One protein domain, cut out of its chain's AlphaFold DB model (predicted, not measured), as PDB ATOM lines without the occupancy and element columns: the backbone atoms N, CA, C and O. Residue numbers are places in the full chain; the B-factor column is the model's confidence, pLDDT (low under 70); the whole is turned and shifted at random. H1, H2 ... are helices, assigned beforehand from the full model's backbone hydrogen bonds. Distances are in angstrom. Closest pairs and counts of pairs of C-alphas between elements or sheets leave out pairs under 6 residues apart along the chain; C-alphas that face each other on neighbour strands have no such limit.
ATOM      1  N   LEU A  51     353.263 329.059 244.912       60.66
ATOM      2  CA  LEU A  51     354.085 328.631 246.057       60.66
ATOM      3  C   LEU A  51     355.210 329.630 246.358       60.66
ATOM      4  O   LEU A  51     355.540 329.871 247.517       60.66
ATOM      5  N   ASN A  52     355.749 330.274 245.322       77.25
ATOM      6  CA  ASN A  52     356.853 331.217 245.467       77.25
ATOM      7  C   ASN A  52     356.400 332.579 246.024       77.25
ATOM      8  O   ASN A  52     357.166 333.222 246.740       77.25
ATOM      9  N   GLU A  53     355.165 333.024 245.755       84.38
ATOM     10  CA  GLU A  53     354.651 334.292 246.307       84.38
ATOM     11  C   GLU A  53     354.493 334.252 247.832       84.38
ATOM     12  O   GLU A  53     354.735 335.264 248.487       84.38
ATOM     13  N   GLY A  54     354.159 333.097 248.419       88.62
ATOM     14  CA  GLY A  54     354.048 332.962 249.876       88.62
ATOM     15  C   GLY A  54     355.362 333.290 250.593       88.62
ATOM     16  O   GLY A  54     355.386 334.105 251.516       88.62
ATOM     17  N   TYR A  55     356.476 332.731 250.112       91.19
ATOM     18  CA  TYR A  55     357.808 333.020 250.653       91.19
ATOM     19  C   TYR A  55     358.235 334.474 250.424       91.19
ATOM     20  O   TYR A  55     358.858 335.074 251.296       91.19
ATOM     21  N   ILE A  56     357.869 335.066 249.284       92.06
ATOM     22  CA  ILE A  56     358.126 336.484 248.993       92.06
ATOM     23  C   ILE A  56     357.428 337.383 250.009       92.06
ATOM     24  O   ILE A  56     358.059 338.291 250.551       92.06
ATOM     25  N   LEU A  57     356.155 337.125 250.296       92.12
ATOM     26  CA  LEU A  57     355.404 337.894 251.287       92.12
ATOM     27  C   LEU A  57     355.982 337.724 252.692       92.12
ATOM     28  O   LEU A  57     356.092 338.709 253.420       92.12
ATOM     29  N   LEU A  58     356.416 336.512 253.044       93.81
ATOM     30  CA  LEU A  58     357.058 336.239 254.327       93.81
ATOM     31  C   LEU A  58     358.409 336.959 254.468       93.81
ATOM     32  O   LEU A  58     358.710 337.531 255.511       93.81
ATOM     33  N   ALA A  59     359.211 336.995 253.402       94.06
ATOM     34  CA  ALA A  59     360.470 337.732 253.389       94.06
ATOM     35  C   ALA A  59     360.253 339.248 253.530       94.06
ATOM     36  O   ALA A  59     361.022 339.929 254.211       94.06
ATOM     37  N   ILE A  60     359.199 339.781 252.902       93.94
ATOM     38  CA  ILE A  60     358.827 341.197 253.010       93.94
ATOM     39  C   ILE A  60     358.348 341.522 254.422       93.94
ATOM     40  O   ILE A  60     358.793 342.521 254.982       93.94
ATOM     41  N   SER A  61     357.485 340.691 255.011       94.88
ATOM     42  CA  SER A  61     356.988 340.924 256.367       94.88
ATOM     43  C   SER A  61     358.118 340.850 257.394       94.88
ATOM     44  O   SER A  61     358.235 341.745 258.223       94.88
ATOM     45  N   ALA A  62     359.024 339.876 257.284       94.38
ATOM     46  CA  ALA A  62     360.208 339.780 258.135       94.38
ATOM     47  C   ALA A  62     361.108 341.028 258.041       94.38
ATOM     48  O   ALA A  62     361.599 341.531 259.054       94.38
ATOM     49  N   PHE A  63     361.292 341.566 256.831       94.25
ATOM     50  CA  PHE A  63     362.023 342.817 256.624       94.25
ATOM     51  C   PHE A  63     361.295 344.022 257.246       94.25
ATOM     52  O   PHE A  63     361.919 344.821 257.937       94.25
ATOM     53  N   GLN A  64     359.978 344.136 257.058       92.81
ATOM     54  CA  GLN A  64     359.164 345.221 257.627       92.81
ATOM     55  C   GLN A  64     359.100 345.181 259.158       92.81
ATOM     56  O   GLN A  64     359.096 346.229 259.795       92.81
ATOM     57  N   LEU A  65     359.104 343.985 259.751       95.00
ATOM     58  CA  LEU A  65     359.171 343.774 261.200       95.00
ATOM     59  C   LEU A  65     360.561 344.073 261.790       95.00
ATOM     60  O   LEU A  65     360.745 343.967 262.999       95.00
ATOM     61  N   GLY A  66     361.550 344.422 260.959       93.50
ATOM     62  CA  GLY A  66     362.903 344.749 261.404       93.50
ATOM     63  C   GLY A  66     363.755 343.535 261.783       93.50
ATOM     64  O   GLY A  66     364.814 343.708 262.380       93.50
ATOM     65  N   GLN A  67     363.345 342.313 261.422       94.31
ATOM     66  CA  GLN A  67     364.140 341.100 261.678       94.31
ATOM     67  C   GLN A  67     365.443 341.083 260.863       94.31
ATOM     68  O   GLN A  67     366.424 340.456 261.258       94.31
ATOM     69  N   PHE A  68     365.465 341.796 259.733       94.00
ATOM     70  CA  PHE A  68     366.633 341.942 258.873       94.00
ATOM     71  C   PHE A  68     366.923 343.418 258.597       94.00
ATOM     72  O   PHE A  68     366.070 344.137 258.085       94.00
ATOM     73  N   HIS A  69     368.165 343.849 258.833       91.31
ATOM     74  CA  HIS A  69     368.623 345.199 258.474       91.31
ATOM     75  C   HIS A  69     368.801 345.400 256.962       91.31
ATOM     76  O   HIS A  69     368.736 346.524 256.466       91.31
ATOM     77  N   LEU A  70     369.049 344.321 256.215       93.06
ATOM     78  CA  LEU A  70     369.345 344.364 254.785       93.06
ATOM     79  C   LEU A  70     368.397 343.452 254.010       93.06
ATOM     80  O   LEU A  70     368.241 342.279 254.343       93.06
ATOM     81  N   ILE A  71     367.870 343.959 252.891       91.94
ATOM     82  CA  ILE A  71     367.036 343.182 251.952       91.94
ATOM     83  C   ILE A  71     367.789 341.940 251.447       91.94
ATOM     84  O   ILE A  71     367.189 340.891 251.246       91.94
ATOM     85  N   LEU A  72     369.110 342.048 251.269       93.69
ATOM     86  CA  LEU A  72     369.973 340.928 250.879       93.69
ATOM     87  C   LEU A  72     369.955 339.778 251.895       93.69
ATOM     88  O   LEU A  72     369.977 338.622 251.485       93.69
ATOM     89  N   ALA A  73     369.899 340.080 253.194       93.38
ATOM     90  CA  ALA A  73     369.873 339.056 254.234       93.38
ATOM     91  C   ALA A  73     368.543 338.290 254.211       93.38
ATOM     92  O   ALA A  73     368.545 337.064 254.196       93.38
ATOM     93  N   ALA A  74     367.417 339.003 254.094       93.88
ATOM     94  CA  ALA A  74     366.105 338.378 253.927       93.88
ATOM     95  C   ALA A  74     366.042 337.529 252.641       93.88
ATOM     96  O   ALA A  74     365.604 336.384 252.670       93.88
ATOM     97  N   ALA A  75     366.549 338.058 251.525       93.69
ATOM     98  CA  ALA A  75     366.624 337.350 250.247       93.69
ATOM     99  C   ALA A  75     367.363 336.006 250.364       93.69
ATOM    100  O   ALA A  75     366.878 334.987 249.877       93.69
ATOM    101  N   HIS A  76     368.502 335.998 251.056       93.75
ATOM    102  CA  HIS A  76     369.300 334.794 251.259       93.75
ATOM    103  C   HIS A  76     368.592 333.770 252.159       93.75
ATOM    104  O   HIS A  76     368.528 332.597 251.809       93.75
ATOM    105  N   THR A  77     368.008 334.205 253.282       94.69
ATOM    106  CA  THR A  77     367.301 333.317 254.226       94.69
ATOM    107  C   THR A  77     366.128 332.593 253.573       94.69
ATOM    108  O   THR A  77     365.930 331.404 253.803       94.69
ATOM    109  N   TYR A  78     365.366 333.295 252.733       91.75
ATOM    110  CA  TYR A  78     364.191 332.728 252.072       91.75
ATOM    111  C   TYR A  78     364.487 332.159 250.675       91.75
ATOM    112  O   TYR A  78     363.567 331.676 250.024       91.75
ATOM    113  N   SER A  79     365.749 332.170 250.218       92.81
ATOM    114  CA  SER A  79     366.165 331.708 248.879       92.81
ATOM    115  C   SER A  79     365.413 332.396 247.727       92.81
ATOM    116  O   SER A  79     364.958 331.757 246.781       92.81
ATOM    117  N   ILE A  80     365.273 333.720 247.812       90.44
ATOM    118  CA  ILE A  80     364.550 334.552 246.840       90.44
ATOM    119  C   ILE A  80     365.514 335.552 246.218       90.44
ATOM    120  O   ILE A  80     366.360 336.131 246.897       90.44
ATOM    121  N   ASP A  81     365.337 335.848 244.934       91.19
ATOM    122  CA  ASP A  81     366.085 336.919 244.289       91.19
ATOM    123  C   ASP A  81     365.837 338.277 244.963       91.19
ATOM    124  O   ASP A  81     364.703 338.750 245.098       91.19
ATOM    125  N   ARG A  82     366.926 338.982 245.293       93.00
ATOM    126  CA  ARG A  82     366.886 340.349 245.846       93.00
ATOM    127  C   ARG A  82     366.008 341.284 245.011       93.00
ATOM    128  O   ARG A  82     365.284 342.117 245.556       93.00
ATOM    129  N   THR A  83     366.100 341.178 243.687       91.94
ATOM    130  CA  THR A  83     365.348 342.015 242.742       91.94
ATOM    131  C   THR A  83     363.845 341.794 242.874       91.94
ATOM    132  O   THR A  83     363.081 342.752 242.781       91.94
ATOM    133  N   THR A  84     363.416 340.565 243.155       91.94
ATOM    134  CA  THR A  84     362.011 340.211 243.357       91.94
ATOM    135  C   THR A  84     361.454 340.867 244.614       91.94
ATOM    136  O   THR A  84     360.442 341.564 244.526       91.94
ATOM    137  N   ILE A  85     362.150 340.754 245.749       92.50
ATOM    138  CA  ILE A  85     361.752 341.428 246.999       92.50
ATOM    139  C   ILE A  85     361.712 342.947 246.798       92.50
ATOM    140  O   ILE A  85     360.736 343.603 247.150       92.50
ATOM    141  N   TYR A  86     362.736 343.510 246.151       92.44
ATOM    142  CA  TYR A  86     362.809 344.944 245.883       92.44
ATOM    143  C   TYR A  86     361.630 345.463 245.046       92.44
ATOM    144  O   TYR A  86     361.037 346.494 245.366       92.44
ATOM    145  N   ARG A  87     361.257 344.740 243.985       91.62
ATOM    146  CA  ARG A  87     360.105 345.077 243.135       91.62
ATOM    147  C   ARG A  87     358.790 345.029 243.905       91.62
ATOM    148  O   ARG A  87     357.935 345.887 243.701       91.62
ATOM    149  N   ARG A  88     358.640 344.049 244.794       91.56
ATOM    150  CA  ARG A  88     357.435 343.860 245.607       91.56
ATOM    151  C   ARG A  88     357.289 344.946 246.671       91.56
ATOM    152  O   ARG A  88     356.203 345.491 246.810       91.56
ATOM    153  N   ILE A  89     358.386 345.349 247.318       91.06
ATOM    154  CA  ILE A  89     358.409 346.510 248.230       91.06
ATOM    155  C   ILE A  89     358.034 347.800 247.488       91.06
ATOM    156  O   ILE A  89     357.300 348.626 248.018       91.06
ATOM    157  N   ARG A  90     358.472 347.956 246.231       91.00
ATOM    158  CA  ARG A  90     358.066 349.072 245.355       91.00
ATOM    159  C   ARG A  90     356.617 348.984 244.848       91.00
ATOM    160  O   ARG A  90     356.222 349.800 244.022       91.00
ATOM    161  N   GLY A  91     355.839 347.998 245.294       88.94
ATOM    162  CA  GLY A  91     354.428 347.865 244.947       88.94
ATOM    163  C   GLY A  91     354.164 347.232 243.583       88.94
ATOM    164  O   GLY A  91     353.054 347.351 243.078       88.94
ATOM    165  N   GLN A  92     355.135 346.552 242.960       89.00
ATOM    166  CA  GLN A  92     354.845 345.745 241.772       89.00
ATOM    167  C   GLN A  92     354.238 344.400 242.203       89.00
ATOM    168  O   GLN A  92     354.960 343.595 242.803       89.00
ATOM    169  N   PRO A  93     352.959 344.114 241.894       85.19
ATOM    170  CA  PRO A  93     352.307 342.867 242.281       85.19
ATOM    171  C   PRO A  93     352.719 341.702 241.373       85.19
ATOM    172  O   PRO A  93     353.431 341.865 240.371       85.19
ATOM    173  N   SER A  94     352.317 340.486 241.744       84.62
ATOM    174  CA  SER A  94     352.451 339.328 240.858       84.62
ATOM    175  C   SER A  94     351.621 339.505 239.594       84.62
ATOM    176  O   SER A  94     350.647 340.253 239.588       84.62
ATOM    177  N   ARG A  95     351.978 338.788 238.522       80.81
ATOM    178  CA  ARG A  95     351.216 338.829 237.266       80.81
ATOM    179  C   ARG A  95     349.775 338.361 237.473       80.81
ATOM    180  O   ARG A  95     348.879 338.888 236.832       80.81
ATOM    181  N   GLU A  96     349.567 337.404 238.372       79.00
ATOM    182  CA  GLU A  96     348.238 336.880 238.713       79.00
ATOM    183  C   GLU A  96     347.385 337.909 239.465       79.00
ATOM    184  O   GLU A  96     346.181 337.991 239.251       79.00
ATOM    185  N   ALA A  97     348.017 338.737 240.300       79.00
ATOM    186  CA  ALA A  97     347.360 339.808 241.048       79.00
ATOM    187  C   ALA A  97     347.300 341.138 240.272       79.00
ATOM    188  O   ALA A  97     346.711 342.111 240.742       79.00
ATOM    189  N   TYR A  98     347.931 341.212 239.099       84.38
ATOM    190  CA  TYR A  98     347.959 342.422 238.293       84.38
ATOM    191  C   TYR A  98     346.594 342.644 237.638       84.38
ATOM    192  O   TYR A  98     346.170 341.873 236.776       84.38
ATOM    193  N   ARG A  99     345.926 343.738 238.014       79.94
ATOM    194  CA  ARG A  99     344.733 344.223 237.321       79.94
ATOM    195  C   ARG A  99     345.119 345.308 236.310       79.94
ATOM    196  O   ARG A  99     345.729 346.300 236.708       79.94
ATOM    197  N   THR A 106     332.498 344.839 235.082       87.44
ATOM    198  CA  THR A 106     331.386 343.993 234.644       87.44
ATOM    199  C   THR A 106     330.056 344.624 235.064       87.44
ATOM    200  O   THR A 106     329.992 345.327 236.069       87.44
ATOM    201  N   LYS A 107     328.956 344.325 234.357       89.94
ATOM    202  CA  LYS A 107     327.611 344.849 234.693       89.94
ATOM    203  C   LYS A 107     327.224 344.621 236.162       89.94
ATOM    204  O   LYS A 107     326.474 345.402 236.742       89.94
ATOM    205  N   THR A 108     327.707 343.533 236.760       88.81
ATOM    206  CA  THR A 108     327.486 343.204 238.172       88.81
ATOM    207  C   THR A 108     328.285 344.122 239.092       88.81
ATOM    208  O   THR A 108     327.725 344.671 240.039       88.81
ATOM    209  N   GLU A 109     329.568 344.337 238.797       87.12
ATOM    210  CA  GLU A 109     330.423 345.259 239.552       87.12
ATOM    211  C   GLU A 109     329.948 346.713 239.414       87.12
ATOM    212  O   GLU A 109     329.964 347.455 240.392       87.12
ATOM    213  N   GLU A 110     329.459 347.113 238.234       88.56
ATOM    214  CA  GLU A 110     328.856 348.432 238.009       88.56
ATOM    215  C   GLU A 110     327.634 348.641 238.909       88.56
ATOM    216  O   GLU A 110     327.567 349.629 239.640       88.56
ATOM    217  N   LYS A 111     326.701 347.678 238.930       90.81
ATOM    218  CA  LYS A 111     325.523 347.723 239.811       90.81
ATOM    219  C   LYS A 111     325.914 347.782 241.286       90.81
ATOM    220  O   LYS A 111     325.338 348.578 242.027       90.81
ATOM    221  N   ALA A 112     326.892 346.979 241.705       89.69
ATOM    222  CA  ALA A 112     327.400 346.997 243.074       89.69
ATOM    223  C   ALA A 112     328.018 348.361 243.425       89.69
ATOM    224  O   ALA A 112     327.723 348.911 244.481       89.69
ATOM    225  N   SER A 113     328.804 348.958 242.522       86.94
ATOM    226  CA  SER A 113     329.385 350.290 242.720       86.94
ATOM    227  C   SER A 113     328.315 351.378 242.835       86.94
ATOM    228  O   SER A 113     328.386 352.212 243.736       86.94
ATOM    229  N   THR A 114     327.289 351.360 241.977       91.19
ATOM    230  CA  THR A 114     326.164 352.304 242.066       91.19
ATOM    231  C   THR A 114     325.378 352.132 243.362       91.19
ATOM    232  O   THR A 114     324.987 353.127 243.970       91.19
ATOM    233  N   PHE A 115     325.158 350.889 243.797       91.62
ATOM    234  CA  PHE A 115     324.492 350.600 245.063       91.62
ATOM    235  C   PHE A 115     325.289 351.164 246.240       91.62
ATOM    236  O   PHE A 115     324.751 351.961 246.999       91.62
ATOM    237  N   ILE A 116     326.588 350.854 246.322       91.56
ATOM    238  CA  ILE A 116     327.479 351.355 247.377       91.56
ATOM    239  C   ILE A 116     327.489 352.887 247.399       91.56
ATOM    240  O   ILE A 116     327.330 353.472 248.464       91.56
ATOM    241  N   LYS A 117     327.619 353.548 246.239       91.94
ATOM    242  CA  LYS A 117     327.576 355.018 246.154       91.94
ATOM    243  C   LYS A 117     326.286 355.585 246.741       91.94
ATOM    244  O   LYS A 117     326.350 356.459 247.595       91.94
ATOM    245  N   ARG A 118     325.131 355.039 246.346       90.25
ATOM    246  CA  ARG A 118     323.827 355.469 246.873       90.25
ATOM    247  C   ARG A 118     323.695 355.225 248.370       90.25
ATOM    248  O   ARG A 118     323.173 356.078 249.076       90.25
ATOM    249  N   THR A 119     324.160 354.082 248.862       92.50
ATOM    250  CA  THR A 119     324.144 353.786 250.297       92.50
ATOM    251  C   THR A 119     324.996 354.793 251.063       92.50
ATOM    252  O   THR A 119     324.511 355.372 252.026       92.50
ATOM    253  N   LEU A 120     326.218 355.072 250.604       89.38
ATOM    254  CA  LEU A 120     327.092 356.065 251.235       89.38
ATOM    255  C   LEU A 120     326.484 357.474 251.200       89.38
ATOM    256  O   LEU A 120     326.522 358.174 252.206       89.38
ATOM    257  N   GLU A 121     325.872 357.877 250.084       90.44
ATOM    258  CA  GLU A 121     325.162 359.160 249.971       90.44
ATOM    259  C   GLU A 121     324.015 359.279 250.985       90.44
ATOM    260  O   GLU A 121     323.846 360.325 251.615       90.44
ATOM    261  N   ILE A 122     323.241 358.208 251.173       89.19
ATOM    262  CA  ILE A 122     322.159 358.158 252.162       89.19
ATOM    263  C   ILE A 122     322.725 358.253 253.582       89.19
ATOM    264  O   ILE A 122     322.231 359.049 254.375       89.19
ATOM    265  N   GLU A 123     323.770 357.492 253.906       87.81
ATOM    266  CA  GLU A 123     324.397 357.497 255.235       87.81
ATOM    267  C   GLU A 123     324.997 358.870 255.599       87.81
ATOM    268  O   GLU A 123     324.847 359.326 256.736       87.81
ATOM    269  N   ILE A 124     325.602 359.568 254.629       86.44
ATOM    270  CA  ILE A 124     326.091 360.950 254.789       86.44
ATOM    271  C   ILE A 124     324.920 361.911 255.026       86.44
ATOM    272  O   ILE A 124     324.957 362.726 255.946       86.44
ATOM    273  N   ARG A 125     323.844 361.801 254.236       85.38
ATOM    274  CA  ARG A 125     322.659 362.667 254.366       85.38
ATOM    275  C   ARG A 125     321.917 362.464 255.686       85.38
ATOM    276  O   ARG A 125     321.374 363.418 256.234       85.38
ATOM    277  N   LEU A 126     321.890 361.232 256.186       83.94
ATOM    278  CA  LEU A 126     321.314 360.884 257.483       83.94
ATOM    279  C   LEU A 126     322.248 361.218 258.655       83.94
ATOM    280  O   LEU A 126     321.876 360.993 259.803       83.94
ATOM    281  N   GLY A 127     323.449 361.736 258.378       78.06
ATOM    282  CA  GLY A 127     324.427 362.125 259.385       78.06
ATOM    283  C   GLY A 127     324.951 360.975 260.238       78.06
ATOM    284  O   GLY A 127     325.434 361.202 261.344       78.06
TER     285      GLY A 127
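AT A GLANCE: This is residues 51 to 99 and 106 to 127 of the 132 residues of an uncharacterized protein of Acidomyces richmondensis BFW (UniProt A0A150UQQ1). A small compact body of three crossed helices, H1, H2 and H3, each touching the other two, stands well away from one long helix, H4, which lies beyond a cut in the printed part and touches no helix. Residues 106 to 127, H4 among them, stand free and draw the whole out along its longest axis. The printed part has 71 residues, with four named helices in the order H1, H2, H3, H4 and no named strand; its class is all helix. The whole is extended, with a radius of gyration of the C-alphas of 19.7 A and spans of 53 by 30 by 18 A.

IN THESE COORDINATES: H1, residues 51 to 64, begins at C-alpha 51 at (354.085, 328.631, 246.057) and is 20.9 A long from first to last C-alpha. H2 is residues 71 to 77, 10.1 A long, and H3 is residues 82 to 89, 10.7 A long. H4, residues 107 to 125, runs 27.0 A from C-alpha 107 at (327.611, 344.849, 234.693) to C-alpha 125 at (322.659, 362.667, 254.366).

HOW THE PARTS SIT: H1 touches H2 with residues 59 to 63 alone, at a steep tilt of 52 degrees, opposite ways; their closest C-alphas, of Ala 59 and Ala 74, are 5.7 A apart. H1 touches H3 with residues 56 to 60 alone, about perpendicular at 74 degrees; the closest C-alphas, of Ile 56 and Ile 85, are 6.4 A apart. H2 and H3 touch at a steep tilt of 63 degrees, opposite ways, with the C-alphas of Ala 75 and Arg 82 closest at 5.3 A. H4 is apart from H1, H2 and H3. Every O i to N i+4 pair is within hydrogen-bond range in H2, H3 and H4, and 9 of 10 are in H1.

THE WHOLE: The C-alphas of His 76 and Leu 126, the two farthest apart, are 55.0 A from each other. Without residues 106 to 127 the body spans 32 by 19 by 16 A. Residues 100 to 105 are not printed, and C-alphas 99 and 106 are 13.6 A apart across this cut, which lies in the link from H3 to H4. The link from H2 to H3 is tight and that from H1 to H2 is short. The mean pLDDT of the printed part is 89.5, and residue 51 is under 70.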